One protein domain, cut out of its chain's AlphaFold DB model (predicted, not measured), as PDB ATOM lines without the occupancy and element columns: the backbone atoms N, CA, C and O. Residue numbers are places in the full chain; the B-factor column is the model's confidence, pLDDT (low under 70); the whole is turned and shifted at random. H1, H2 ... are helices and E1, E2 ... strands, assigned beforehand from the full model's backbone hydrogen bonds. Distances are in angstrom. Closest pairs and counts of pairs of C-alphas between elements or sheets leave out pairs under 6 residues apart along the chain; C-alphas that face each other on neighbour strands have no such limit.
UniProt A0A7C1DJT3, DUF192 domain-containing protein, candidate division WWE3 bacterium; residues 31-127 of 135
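Overview. This is residues 31 to 127 of the 135 residues of the protein "DUF192 domain-containing protein" of candidate division WWE3 bacterium (UniProt A0A7C1DJT3). A strongly twisted three-strand sheet, E1 E2 E3, and a two-strand hairpin, E4 and E5, make two parts that come near each other at E3 and E4, with one short helix, H1, over the sheet. The hairpin of E1 and E2 lies toward one end of the longest axis and the loop around Asn 114 at the other; the long unnamed stretch 108 to 127 folds back so that residues 120 to 121 pair with residues 80 to 81. The printed part has 97 residues with one named helix and five named strands, in the order E1 E2 H1 E3 E4 E5; the larger sheet is mixed and the smaller antiparallel. The class is mostly strand, though only 45 residues, under half, are in named elements. The whole is compact, with a radius of gyration of the C-alphas of 13.1 A and spans of 37 by 28 by 25 A.

Along the chain. E1 is residues 31 to 36, 15.2 A long, and begins with C-alpha 31 at (11.032, -30.035, 0.287). E2 is residues 39 to 46, 20.5 A. H1 is residues 49 to 54, 8.6 A. E3, residues 66 to 76, is the longest strand by residues; it measures 24.9 A and bends by 92 degrees at residue 73. E4 is residues 89 to 94, 15.9 A. E5 is residues 100 to 107, 17.2 A, and ends with C-alpha 107 at (-1.849, -24.637, 18.611).

Arrangement. E1 and E2 form an antiparallel hairpin, with N 34 and O 41 2.9 A apart, within hydrogen-bond range. E2, the inner strand, is parallel to E3, with N 46 and O 69 at 2.8 A. E2, H1 and E3 form a strand-helix-strand unit, two parallel neighbour strands with a helix between them in the chain; its crossover is right-handed. H1 is on the sheet at a height of 8.2 A, over E2, and runs along the strands, at 20 degrees to E2 on the local plane; the closest C-alphas of these two, Ala 46 and Arg 52, are 5.1 A apart. In H1 every O i to N i+4 pair is within hydrogen-bond range. E3 and E4 are near each other. E4 and E5 form an antiparallel hairpin, with N 91 and O 104 at 2.9 A. H1 is apart from E4 and E5.

Size, cuts and confidence. The C-alphas of Gly 38 and Asn 114, the two farthest apart, are 38.0 A from each other. The printed part has no cut. The links H1 to E3 and E3 to E4 are long, with 11 and 12 residues. The mean pLDDT of the printed part is 97.4, and no printed residue is under 70.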
ATOM      1  N   HIS A  31      11.676 -29.147  -0.675       96.19
ATOM      2  CA  HIS A  31      11.032 -30.035   0.287       96.19
ATOM      3  C   HIS A  31      12.036 -31.021   0.889       96.19
ATOM      4  O   HIS A  31      13.063 -31.320   0.274       96.19
ATOM      5  N   LYS A  32      11.724 -31.541   2.078       96.44
ATOM      6  CA  LYS A  32      12.422 -32.652   2.730       96.44
ATOM      7  C   LYS A  32      11.395 -33.676   3.204       96.44
ATOM      8  O   LYS A  32      10.450 -33.304   3.888       96.44
ATOM      9  N   ASN A  33      11.620 -34.950   2.893       97.44
ATOM     10  CA  ASN A  33      10.845 -36.033   3.491       97.44
ATOM     11  C   ASN A  33      11.425 -36.361   4.872       97.44
ATOM     12  O   ASN A  33      12.646 -36.491   5.013       97.44
ATOM     13  N   LEU A  34      10.570 -36.457   5.884       95.81
ATOM     14  CA  LEU A  34      10.958 -36.773   7.255       95.81
ATOM     15  C   LEU A  34       9.902 -37.674   7.892       95.81
ATOM     16  O   LEU A  34       8.716 -37.366   7.831       95.81
ATOM     17  N   ALA A  35      10.344 -38.760   8.522       95.69
ATOM     18  CA  ALA A  35       9.482 -39.584   9.352       95.69
ATOM     19  C   ALA A  35       9.457 -39.030  10.781       95.69
ATOM     20  O   ALA A  35      10.511 -38.834  11.388       95.69
ATOM     21  N   ILE A  36       8.262 -38.794  11.313       91.00
ATOM     22  CA  ILE A  36       8.028 -38.360  12.692       91.00
ATOM     23  C   ILE A  36       7.035 -39.345  13.296       91.00
ATOM     24  O   ILE A  36       5.972 -39.570  12.724       91.00
ATOM     25  N   GLU A  37       7.414 -39.989  14.404       87.50
ATOM     26  CA  GLU A  37       6.576 -40.992  15.089       87.50
ATOM     27  C   GLU A  37       6.067 -42.117  14.155       87.50
ATOM     28  O   GLU A  37       5.001 -42.690  14.353       87.50
ATOM     29  N   GLY A  38       6.837 -42.454  13.112       90.94
ATOM     30  CA  GLY A  38       6.484 -43.496  12.140       90.94
ATOM     31  C   GLY A  38       5.575 -43.047  10.989       90.94
ATOM     32  O   GLY A  38       5.298 -43.857  10.108       90.94
ATOM     33  N   LYS A  39       5.156 -41.774  10.942       94.12
ATOM     34  CA  LYS A  39       4.447 -41.171   9.803       94.12
ATOM     35  C   LYS A  39       5.413 -40.351   8.949       94.12
ATOM     36  O   LYS A  39       6.185 -39.552   9.474       94.12
ATOM     37  N   GLU A  40       5.386 -40.558   7.635       97.12
ATOM     38  CA  GLU A  40       6.179 -39.767   6.693       97.12
ATOM     39  C   GLU A  40       5.479 -38.451   6.357       97.12
ATOM     40  O   GLU A  40       4.282 -38.428   6.074       97.12
ATOM     41  N   TYR A  41       6.256 -37.371   6.353       98.06
ATOM     42  CA  TYR A  41       5.811 -36.049   5.946       98.06
ATOM     43  C   TYR A  41       6.711 -35.488   4.855       98.06
ATOM     44  O   TYR A  41       7.941 -35.562   4.940       98.06
ATOM     45  N   LYS A  42       6.102 -34.842   3.866       98.25
ATOM     46  CA  LYS A  42       6.765 -34.004   2.872       98.25
ATOM     47  C   LYS A  42       6.743 -32.553   3.353       98.25
ATOM     48  O   LYS A  42       5.726 -31.870   3.297       98.25
ATOM     49  N   LEU A  43       7.888 -32.072   3.826       98.50
ATOM     50  CA  LEU A  43       7.998 -30.784   4.508       98.50
ATOM     51  C   LEU A  43       8.576 -29.705   3.593       98.50
ATOM     52  O   LEU A  43       9.701 -29.847   3.112       98.50
ATOM     53  N   GLU A  44       7.858 -28.602   3.392       98.38
ATOM     54  CA  GLU A  44       8.396 -27.388   2.764       98.38
ATOM     55  C   GLU A  44       9.535 -26.798   3.615       98.38
ATOM     56  O   GLU A  44       9.426 -26.712   4.834       98.38
ATOM     57  N   ILE A  45      10.640 -26.361   3.000       98.38
ATOM     58  CA  ILE A  45      11.811 -25.865   3.744       98.38
ATOM     59  C   ILE A  45      11.772 -24.342   3.922       98.38
ATOM     60  O   ILE A  45      11.921 -23.587   2.952       98.38
ATOM     61  N   ALA A  46      11.724 -23.902   5.183       98.31
ATOM     62  CA  ALA A  46      11.899 -22.524   5.630       98.31
ATOM     63  C   ALA A  46      13.309 -22.286   6.219       98.31
ATOM     64  O   ALA A  46      13.518 -22.217   7.430       98.31
ATOM     65  N   ASP A  47      14.299 -22.148   5.334       97.75
ATOM     66  CA  ASP A  47      15.726 -21.964   5.649       97.75
ATOM     67  C   ASP A  47      16.187 -20.492   5.678       97.75
ATOM     68  O   ASP A  47      17.235 -20.171   6.246       97.75
ATOM     69  N   THR A  48      15.396 -19.568   5.130       97.56
ATOM     70  CA  THR A  48      15.693 -18.125   5.133       97.56
ATOM     71  C   THR A  48      14.822 -17.365   6.138       97.56
ATOM     72  O   THR A  48      13.715 -17.813   6.446       97.56
ATOM     73  N   PRO A  49      15.262 -16.188   6.631       97.44
ATOM     74  CA  PRO A  49      14.437 -15.352   7.506       97.44
ATOM     75  C   PRO A  49      13.049 -15.055   6.928       97.44
ATOM     76  O   PRO A  49      12.059 -15.159   7.642       97.44
ATOM     77  N   GLN A  50      12.964 -14.767   5.626       96.94
ATOM     78  CA  GLN A  50      11.708 -14.446   4.945       96.94
ATOM     79  C   GLN A  50      10.758 -15.646   4.914       96.94
ATOM     80  O   GLN A  50       9.567 -15.495   5.178       96.94
ATOM     81  N   LYS A  51      11.275 -16.849   4.633       97.56
ATOM     82  CA  LYS A  51      10.455 -18.066   4.647       97.56
ATOM     83  C   LYS A  51       9.979 -18.408   6.056       97.56
ATOM     84  O   LYS A  51       8.811 -18.732   6.219       97.56
ATOM     85  N   ARG A  52      10.850 -18.279   7.068       98.19
ATOM     86  CA  ARG A  52      10.479 -18.516   8.473       98.19
ATOM     87  C   ARG A  52       9.438 -17.517   8.971       98.19
ATOM     88  O   ARG A  52       8.512 -17.911   9.661       98.19
ATOM     89  N   GLN A  53       9.559 -16.243   8.596       96.00
ATOM     90  CA  GLN A  53       8.577 -15.222   8.961       96.00
ATOM     91  C   GLN A  53       7.212 -15.476   8.309       96.00
ATOM     92  O   GLN A  53       6.191 -15.224   8.940       96.00
ATOM     93  N   LYS A  54       7.194 -15.959   7.060       96.88
ATOM     94  CA  LYS A  54       5.958 -16.303   6.347       96.88
ATOM     95  C   LYS A  54       5.290 -17.558   6.918       96.88
ATOM     96  O   LYS A  54       4.074 -17.573   7.061       96.88
ATOM     97  N   GLY A  55       6.068 -18.604   7.193       97.88
ATOM     98  CA  GLY A  55       5.568 -19.868   7.735       97.88
ATOM     99  C   GLY A  55       4.376 -20.440   6.953       97.88
ATOM    100  O   GLY A  55       4.340 -20.415   5.713       97.88
ATOM    101  N   LEU A  56       3.377 -20.917   7.700       98.06
ATOM    102  CA  LEU A  56       2.103 -21.409   7.174       98.06
ATOM    103  C   LEU A  56       0.979 -20.352   7.100       98.06
ATOM    104  O   LEU A  56      -0.173 -20.715   6.861       98.06
ATOM    105  N   MET A  57       1.293 -19.056   7.238       97.81
ATOM    106  CA  MET A  57       0.291 -17.979   7.205       97.81
ATOM    107  C   MET A  57      -0.568 -18.006   5.935       97.81
ATOM    108  O   MET A  57      -0.112 -18.361   4.846       97.81
ATOM    109  N   GLU A  58      -1.820 -17.574   6.091       97.25
ATOM    110  CA  GLU A  58      -2.848 -17.432   5.056       97.25
ATOM    111  C   GLU A  58      -3.312 -18.728   4.374       97.25
ATOM    112  O   GLU A  58      -4.265 -18.673   3.591       97.25
ATOM    113  N   ARG A  59      -2.707 -19.888   4.673       97.25
ATOM    114  CA  ARG A  59      -3.165 -21.186   4.159       97.25
ATOM    115  C   ARG A  59      -4.488 -21.590   4.809       97.25
ATOM    116  O   ARG A  59      -4.591 -21.637   6.027       97.25
ATOM    117  N   GLU A  60      -5.470 -21.927   3.977       97.12
ATOM    118  CA  GLU A  60      -6.784 -22.441   4.404       97.12
ATOM    119  C   GLU A  60      -6.765 -23.953   4.691       97.12
ATOM    120  O   GLU A  60      -7.674 -24.483   5.321       97.12
ATOM    121  N   PHE A  61      -5.750 -24.661   4.188       97.25
ATOM    122  CA  PHE A  61      -5.635 -26.113   4.268       97.25
ATOM    123  C   PHE A  61      -4.165 -26.546   4.217       97.25
ATOM    124  O   PHE A  61      -3.356 -25.920   3.522       97.25
ATOM    125  N   LEU A  62      -3.853 -27.636   4.915       97.88
ATOM    126  CA  LEU A  62      -2.587 -28.358   4.864       97.88
ATOM    127  C   LEU A  62      -2.905 -29.857   4.713       97.88
ATOM    128  O   LEU A  62      -3.671 -30.374   5.529       97.88
ATOM    129  N   PRO A  63      -2.385 -30.550   3.682       97.94
ATOM    130  CA  PRO A  63      -2.535 -31.997   3.567       97.94
ATOM    131  C   PRO A  63      -1.969 -32.747   4.779       97.94
ATOM    132  O   PRO A  63      -0.987 -32.323   5.379       97.94
ATOM    133  N   GLU A  64      -2.567 -33.894   5.101       96.06
ATOM    134  CA  GLU A  64      -2.218 -34.702   6.278       96.06
ATOM    135  C   GLU A  64      -0.767 -35.197   6.313       96.06
ATOM    136  O   GLU A  64      -0.234 -35.477   7.387       96.06
ATOM    137  N   ASP A  65      -0.145 -35.352   5.152       96.75
ATOM    138  CA  ASP A  65       1.223 -35.820   4.935       96.75
ATOM    139  C   ASP A  65       2.172 -34.686   4.519       96.75
ATOM    140  O   ASP A  65       3.317 -34.934   4.140       96.75
ATOM    141  N   GLU A  66       1.731 -33.430   4.604       98.31
ATOM    142  CA  GLU A  66       2.553 -32.259   4.323       98.31
ATOM    143  C   GLU A  66       2.757 -31.398   5.574       98.31
ATOM    144  O   GLU A  66       2.084 -31.525   6.597       98.31
ATOM    145  N   GLY A  67       3.746 -30.514   5.503       98.31
ATOM    146  CA  GLY A  67       4.079 -29.616   6.598       98.31
ATOM    147  C   GLY A  67       5.186 -28.651   6.224       98.31
ATOM    148  O   GLY A  67       5.540 -28.494   5.053       98.31
ATOM    149  N   MET A  68       5.774 -28.017   7.231       98.75
ATOM    150  CA  MET A  68       6.900 -27.110   7.052       98.75
ATOM    151  C   MET A  68       8.026 -27.420   8.032       98.75
ATOM    152  O   MET A  68       7.805 -27.589   9.225       98.75
ATOM    153  N   LEU A  69       9.252 -27.460   7.514       98.81
ATOM    154  CA  LEU A  69      10.485 -27.584   8.276       98.81
ATOM    155  C   LEU A  69      11.190 -26.228   8.333       98.81
ATOM    156  O   LEU A  69      11.727 -25.735   7.336       98.81
ATOM    157  N   PHE A  70      11.260 -25.660   9.525       98.75
ATOM    158  CA  PHE A  70      12.019 -24.457   9.828       98.75
ATOM    159  C   PHE A  70      13.444 -24.850  10.203       98.75
ATOM    160  O   PHE A  70      13.658 -25.665  11.100       98.75
ATOM    161  N   ILE A  71      14.426 -24.259   9.522       98.50
ATOM    162  CA  ILE A  71      15.847 -24.494   9.788       98.50
ATOM    163  C   ILE A  71      16.465 -23.198  10.295       98.50
ATOM    164  O   ILE A  71      16.457 -22.176   9.598       98.50
ATOM    165  N   PHE A  72      17.022 -23.249  11.501       98.56
ATOM    166  CA  PHE A  72      17.726 -22.128  12.103       98.56
ATOM    167  C   PHE A  72      19.247 -22.296  11.953       98.56
ATOM    168  O   PHE A  72      19.768 -23.416  11.982       98.56
ATOM    169  N   PRO A  73      19.992 -21.188  11.770       97.81
ATOM    170  CA  PRO A  73      21.444 -21.245  11.618       97.81
ATOM    171  C   PRO A  73      22.153 -21.696  12.902       97.81
ATOM    172  O   PRO A  73      23.255 -22.234  12.825       97.81
ATOM    173  N   GLN A  74      21.529 -21.483  14.063       97.94
ATOM    174  CA  GLN A  74      22.053 -21.816  15.385       97.94
ATOM    175  C   GLN A  74      20.935 -22.389  16.259       97.94
ATOM    176  O   GLN A  74      19.756 -22.080  16.050       97.94
ATOM    177  N   GLU A  75      21.312 -23.203  17.241       98.19
ATOM    178  CA  GLU A  75      20.391 -23.623  18.294       98.19
ATOM    179  C   GLU A  75      19.952 -22.441  19.152       98.19
ATOM    180  O   GLU A  75      20.730 -21.529  19.437       98.19
ATOM    181  N   GLY A  76      18.693 -22.460  19.573       98.50
ATOM    182  CA  GLY A  76      18.148 -21.434  20.443       98.50
ATOM    183  C   GLY A  76      16.701 -21.693  20.830       98.50
ATOM    184  O   GLY A  76      16.084 -22.676  20.425       98.50
ATOM    185  N   TYR A  77      16.154 -20.783  21.628       98.56
ATOM    186  CA  TYR A  77      14.748 -20.791  22.022       98.56
ATOM    187  C   TYR A  77      13.906 -20.102  20.947       98.56
ATOM    188  O   TYR A  77      13.471 -18.964  21.112       98.56
ATOM    189  N   HIS A  78      13.740 -20.771  19.806       98.25
ATOM    190  CA  HIS A  78      13.015 -20.217  18.663       98.25
ATOM    191  C   HIS A  78      11.516 -20.215  18.933       98.25
ATOM    192  O   HIS A  78      10.873 -21.265  18.899       98.25
ATOM    193  N   SER A  79      10.974 -19.034  19.218       97.75
ATOM    194  CA  SER A  79       9.550 -18.859  19.477       97.75
ATOM    195  C   SER A  79       8.726 -18.772  18.196       97.75
ATOM    196  O   SER A  79       9.153 -18.183  17.204       97.75
ATOM    197  N   PHE A  80       7.509 -19.297  18.268       98.44
ATOM    198  CA  PHE A  80       6.506 -19.274  17.213       98.44
ATOM    199  C   PHE A  80       5.235 -18.580  17.698       98.44
ATOM    200  O   PHE A  80       5.037 -18.338  18.892       98.44
ATOM    201  N   TRP A  81       4.385 -18.227  16.746       97.88
ATOM    202  CA  TRP A  81       3.093 -17.581  16.945       97.88
ATOM    203  C   TRP A  81       2.157 -17.982  15.806       97.88
ATOM    204  O   TRP A  81       2.603 -18.479  14.775       97.88
ATOM    205  N   MET A  82       0.865 -17.724  15.977       98.38
ATOM    206  CA  MET A  82      -0.168 -18.107  15.005       98.38
ATOM    207  C   MET A  82      -0.821 -16.900  14.327       98.38
ATOM    208  O   MET A  82      -1.975 -16.979  13.903       98.38
ATOM    209  N   TYR A  83      -0.130 -15.755  14.269       98.06
ATOM    210  CA  TYR A  83      -0.657 -14.571  13.589       98.06
ATOM    211  C   TYR A  83      -0.882 -14.883  12.106       98.06
ATOM    212  O   TYR A  83       0.035 -15.351  11.441       98.06
ATOM    213  N   ASN A  84      -2.096 -14.645  11.603       97.69
ATOM    214  CA  ASN A  84      -2.530 -14.958  10.235       97.69
ATOM    215  C   ASN A  84      -2.442 -16.440   9.807       97.69
ATOM    216  O   ASN A  84      -2.688 -16.758   8.643       97.69
ATOM    217  N   THR A  85      -2.155 -17.373  10.714       98.12
ATOM    218  CA  THR A  85      -2.261 -18.814  10.438       98.12
ATOM    219  C   THR A  85      -3.697 -19.265  10.694       98.12
ATOM    220  O   THR A  85      -4.191 -19.133  11.810       98.12
ATOM    221  N   LYS A  86      -4.386 -19.769   9.662       98.19
ATOM    222  CA  LYS A  86      -5.843 -20.029   9.699       98.19
ATOM    223  C   LYS A  86      -6.223 -21.440  10.146       98.19
ATOM    224  O   LYS A  86      -7.377 -21.681  10.487       98.19
ATOM    225  N   ILE A  87      -5.257 -22.349  10.165       98.25
ATOM    226  CA  ILE A  87      -5.414 -23.749  10.565       98.25
ATOM    227  C   ILE A  87      -4.683 -24.006  11.891       98.25
ATOM    228  O   ILE A  87      -3.680 -23.340  12.160       98.25
ATOM    229  N   PRO A  88      -5.173 -24.921  12.745       98.38
ATOM    230  CA  PRO A  88      -4.423 -25.343  13.920       98.38
ATOM    231  C   PRO A  88      -3.189 -26.150  13.503       98.38
ATOM    232  O   PRO A  88      -3.214 -26.813  12.468       98.38
ATOM    233  N   LEU A  89      -2.126 -26.108  14.304       98.69
ATOM    234  CA  LEU A  89      -0.861 -26.779  13.989       98.69
ATOM    235  C   LEU A  89      -0.279 -27.494  15.206       98.69
ATOM    236  O   LEU A  89      -0.307 -26.953  16.312       98.69
ATOM    237  N   LYS A  90       0.313 -28.666  14.977       98.56
ATOM    238  CA  LYS A  90       1.278 -29.284  15.888       98.56
ATOM    239  C   LYS A  90       2.660 -28.718  15.586       98.56
ATOM    240  O   LYS A  90       3.071 -28.680  14.426       98.56
ATOM    241  N   MET A  91       3.374 -28.285  16.620       98.69
ATOM    242  CA  MET A  91       4.727 -27.736  16.509       98.69
ATOM    243  C   MET A  91       5.710 -28.634  17.256       98.69
ATOM    244  O   MET A  91       5.546 -28.882  18.448       98.69
ATOM    245  N   ILE A  92       6.741 -29.113  16.563       98.62
ATOM    246  CA  ILE A  92       7.722 -30.064  17.099       98.62
ATOM    247  C   ILE A  92       9.105 -29.434  16.996       98.62
ATOM    248  O   ILE A  92       9.631 -29.258  15.898       98.62
ATOM    249  N   TRP A  93       9.703 -29.093  18.133       98.81
ATOM    250  CA  TRP A  93      11.058 -28.554  18.197       98.81
ATOM    251  C   TRP A  93      12.067 -29.688  18.330       98.81
ATOM    252  O   TRP A  93      11.904 -30.578  19.168       98.81
ATOM    253  N   LEU A  94      13.133 -29.616  17.534       98.50
ATOM    254  CA  LEU A  94      14.205 -30.606  17.485       98.50
ATOM    255  C   LEU A  94      15.569 -29.926  17.666       98.50
ATOM    256  O   LEU A  94      15.798 -28.835  17.130       98.50
ATOM    257  N   ASP A  95      16.490 -30.565  18.381       98.38
ATOM    258  CA  ASP A  95      17.884 -30.110  18.501       98.38
ATOM    259  C   ASP A  95      18.719 -30.403  17.230       98.38
ATOM    260  O   ASP A  95      18.201 -30.892  16.221       98.38
ATOM    261  N   SER A  96      20.023 -30.093  17.232       98.25
ATOM    262  CA  SER A  96      20.912 -30.380  16.088       98.25
ATOM    263  C   SER A  96      21.085 -31.870  15.786       98.25
ATOM    264  O   SER A  96      21.479 -32.207  14.666       98.25
ATOM    265  N   ASN A  97      20.801 -32.747  16.750       97.75
ATOM    266  CA  ASN A  97      20.861 -34.198  16.599       97.75
ATOM    267  C   ASN A  97      19.531 -34.789  16.106       97.75
ATOM    268  O   ASN A  97      19.445 -36.003  15.938       97.75
ATOM    269  N   TRP A  98      18.535 -33.944  15.802       96.62
ATOM    270  CA  TRP A  98      17.171 -34.339  15.432       96.62
ATOM    271  C   TRP A  98      16.393 -35.011  16.572       96.62
ATOM    272  O   TRP A  98      15.424 -35.725  16.313       96.62
ATOM    273  N   GLU A  99      16.769 -34.761  17.826       96.75
ATOM    274  CA  GLU A  99      16.013 -35.228  18.987       96.75
ATOM    275  C   GLU A  99      14.900 -34.238  19.337       96.75
ATOM    276  O   GLU A  99      15.108 -33.023  19.338       96.75
ATOM    277  N   VAL A 100      13.705 -34.751  19.652       97.62
ATOM    278  CA  VAL A 100      12.567 -33.922  20.070       97.62
ATOM    279  C   VAL A 100      12.861 -33.313  21.435       97.62
ATOM    280  O   VAL A 100      13.068 -34.024  22.419       97.62
ATOM    281  N   VAL A 101      12.833 -31.985  21.506       98.19
ATOM    282  CA  VAL A 101      13.080 -31.242  22.747       98.19
ATOM    283  C   VAL A 101      11.830 -30.594  23.329       98.19
ATOM    284  O   VAL A 101      11.795 -30.321  24.527       98.19
ATOM    285  N   HIS A 102      10.818 -30.330  22.500       98.56
ATOM    286  CA  HIS A 102       9.536 -29.766  22.922       98.56
ATOM    287  C   HIS A 102       8.464 -30.025  21.866       98.56
ATOM    288  O   HIS A 102       8.775 -30.054  20.674       98.56
ATOM    289  N   VAL A 103       7.212 -30.160  22.297       98.44
ATOM    290  CA  VAL A 103       6.057 -30.322  21.411       98.44
ATOM    291  C   VAL A 103       4.905 -29.470  21.927       98.44
ATOM    292  O   VAL A 103       4.600 -29.489  23.117       98.44
ATOM    293  N   GLU A 104       4.254 -28.753  21.019       98.50
ATOM    294  CA  GLU A 104       2.909 -28.221  21.220       98.50
ATOM    295  C   GLU A 104       1.961 -29.022  20.326       98.50
ATOM    296  O   GLU A 104       2.045 -28.932  19.103       98.50
ATOM    297  N   GLU A 105       1.091 -29.838  20.925       97.75
ATOM    298  CA  GLU A 105       0.276 -30.819  20.188       97.75
ATOM    299  C   GLU A 105      -0.792 -30.177  19.296       97.75
ATOM    300  O   GLU A 105      -1.086 -30.677  18.217       97.75
ATOM    301  N   SER A 106      -1.394 -29.068  19.728       97.88
ATOM    302  CA  SER A 106      -2.426 -28.384  18.947       97.88
ATOM    303  C   SER A 106      -2.491 -26.908  19.312       97.88
ATOM    304  O   SER A 106      -3.063 -26.506  20.327       97.88
ATOM    305  N   VAL A 107      -1.882 -26.086  18.466       98.31
ATOM    306  CA  VAL A 107      -1.849 -24.637  18.611       98.31
ATOM    307  C   VAL A 107      -2.964 -24.028  17.758       98.31
ATOM    308  O   VAL A 107      -2.962 -24.230  16.542       98.31
ATOM    309  N   PRO A 108      -3.932 -23.291  18.335       98.25
ATOM    310  CA  PRO A 108      -5.042 -22.730  17.569       98.25
ATOM    311  C   PRO A 108      -4.637 -21.463  16.790       98.25
ATOM    312  O   PRO A 108      -3.733 -20.741  17.221       98.25
ATOM    313  N   PRO A 109      -5.360 -21.114  15.707       98.25
ATOM    314  CA  PRO A 109      -5.254 -19.808  15.059       98.25
ATOM    315  C   PRO A 109      -5.335 -18.648  16.054       98.25
ATOM    316  O   PRO A 109      -6.210 -18.618  16.930       98.25
ATOM    317  N   CYS A 110      -4.457 -17.658  15.898       97.81
ATOM    318  CA  CYS A 110      -4.551 -16.435  16.683       97.81
ATOM    319  C   CYS A 110      -5.762 -15.612  16.219       97.81
ATOM    320  O   CYS A 110      -5.917 -15.336  15.033       97.81
ATOM    321  N   LYS A 111      -6.612 -15.186  17.161       96.81
ATOM    322  CA  LYS A 111      -7.815 -14.377  16.874       96.81
ATOM    323  C   LYS A 111      -7.576 -12.866  16.957       96.81
ATOM    324  O   LYS A 111      -8.494 -12.086  16.720       96.81
ATOM    325  N   GLU A 112      -6.368 -12.449  17.325       97.25
ATOM    326  CA  GLU A 112      -6.018 -11.043  17.507       97.25
ATOM    327  C   GLU A 112      -5.656 -10.386  16.173       97.25
ATOM    328  O   GLU A 112      -4.856 -10.911  15.401       97.25
ATOM    329  N   SER A 113      -6.191  -9.190  15.922       93.25
ATOM    330  CA  SER A 113      -5.818  -8.383  14.754       93.25
ATOM    331  C   SER A 113      -4.464  -7.688  14.922       93.25
ATOM    332  O   SER A 113      -3.785  -7.401  13.934       93.25
ATOM    333  N   ASN A 114      -4.056  -7.427  16.169       94.81
ATOM    334  CA  ASN A 114      -2.737  -6.899  16.494       94.81
ATOM    335  C   ASN A 114      -1.755  -8.066  16.726       94.81
ATOM    336  O   ASN A 114      -1.915  -8.777  17.723       94.81
ATOM    337  N   PRO A 115      -0.705  -8.221  15.897       92.62
ATOM    338  CA  PRO A 115       0.260  -9.314  16.028       92.62
ATOM    339  C   PRO A 115       0.936  -9.370  17.404       92.62
ATOM    340  O   PRO A 115       1.216 -10.450  17.913       92.62
ATOM    341  N   LEU A 116       1.139  -8.221  18.059       94.31
ATOM    342  CA  LEU A 116       1.782  -8.144  19.378       94.31
ATOM    343  C   LEU A 116       0.949  -8.762  20.512       94.31
ATOM    344  O   LEU A 116       1.457  -8.914  21.620       94.31
ATOM    345  N   LYS A 117      -0.324  -9.085  20.261       96.94
ATOM    346  CA  LYS A 117      -1.211  -9.739  21.230       96.94
ATOM    347  C   LYS A 117      -1.322 -11.248  21.029       96.94
ATOM    348  O   LYS A 117      -1.910 -11.917  21.876       96.94
ATOM    349  N   CYS A 118      -0.784 -11.792  19.938       97.50
ATOM    350  CA  CYS A 118      -0.814 -13.232  19.733       97.50
ATOM    351  C   CYS A 118       0.056 -13.947  20.776       97.50
ATOM    352  O   CYS A 118       1.172 -13.493  21.050       97.50
ATOM    353  N   PRO A 119      -0.414 -15.077  21.335       97.62
ATOM    354  CA  PRO A 119       0.415 -15.918  22.183       97.62
ATOM    355  C   PRO A 119       1.693 -16.346  21.463       97.62
ATOM    356  O   PRO A 119       1.694 -16.579  20.250       97.62
ATOM    357  N   SER A 120       2.770 -16.461  22.234       97.38
ATOM    358  CA  SER A 120       4.049 -16.963  21.754       97.38
ATOM    359  C   SER A 120       4.358 -18.305  22.406       97.38
ATOM    360  O   SER A 120       4.297 -18.436  23.629       97.38
ATOM    361  N   TYR A 121       4.704 -19.282  21.575       98.38
ATOM    362  CA  TYR A 121       5.026 -20.653  21.954       98.38
ATOM    363  C   TYR A 121       6.528 -20.845  21.814       98.38
ATOM    364  O   TYR A 121       7.109 -20.426  20.816       98.38
ATOM    365  N   LYS A 122       7.178 -21.427  22.820       97.75
ATOM    366  CA  LYS A 122       8.640 -21.544  22.872       97.75
ATOM    367  C   LYS A 122       9.045 -22.905  23.431       97.75
ATOM    368  O   LYS A 122       8.355 -23.405  24.319       97.75
ATOM    369  N   PRO A 123      10.177 -23.470  22.991       98.44
ATOM    370  CA  PRO A 123      10.620 -24.754  23.497       98.44
ATOM    371  C   PRO A 123      11.168 -24.636  24.922       98.44
ATOM    372  O   PRO A 123      11.620 -23.571  25.353       98.44
ATOM    373  N   THR A 124      11.179 -25.749  25.656       97.44
ATOM    374  CA  THR A 124      11.788 -25.831  26.997       97.44
ATOM    375  C   THR A 124      13.313 -25.986  26.967       97.44
ATOM    376  O   THR A 124      13.982 -25.656  27.947       97.44
ATOM    377  N   LYS A 125      13.884 -26.421  25.836       98.44
ATOM    378  CA  LYS A 125      15.333 -26.515  25.589       98.44
ATOM    379  C   LYS A 125      15.690 -25.892  24.227       98.44
ATOM    380  O   LYS A 125      14.792 -25.711  23.405       98.44
ATOM    381  N   PRO A 126      16.968 -25.555  23.970       98.62
ATOM    382  CA  PRO A 126      17.393 -25.066  22.664       98.62
ATOM    383  C   PRO A 126      17.043 -26.043  21.538       98.62
ATOM    384  O   PRO A 126      17.198 -27.251  21.680       98.62
ATOM    385  N   ALA A 127      16.585 -25.499  20.417       98.75
ATOM    386  CA  ALA A 127      16.233 -26.238  19.215       98.75
ATOM    387  C   ALA A 127      16.945 -25.631  18.008       98.75
ATOM    388  O   ALA A 127      17.193 -24.424  17.960       98.75
TER     389      ALA A 127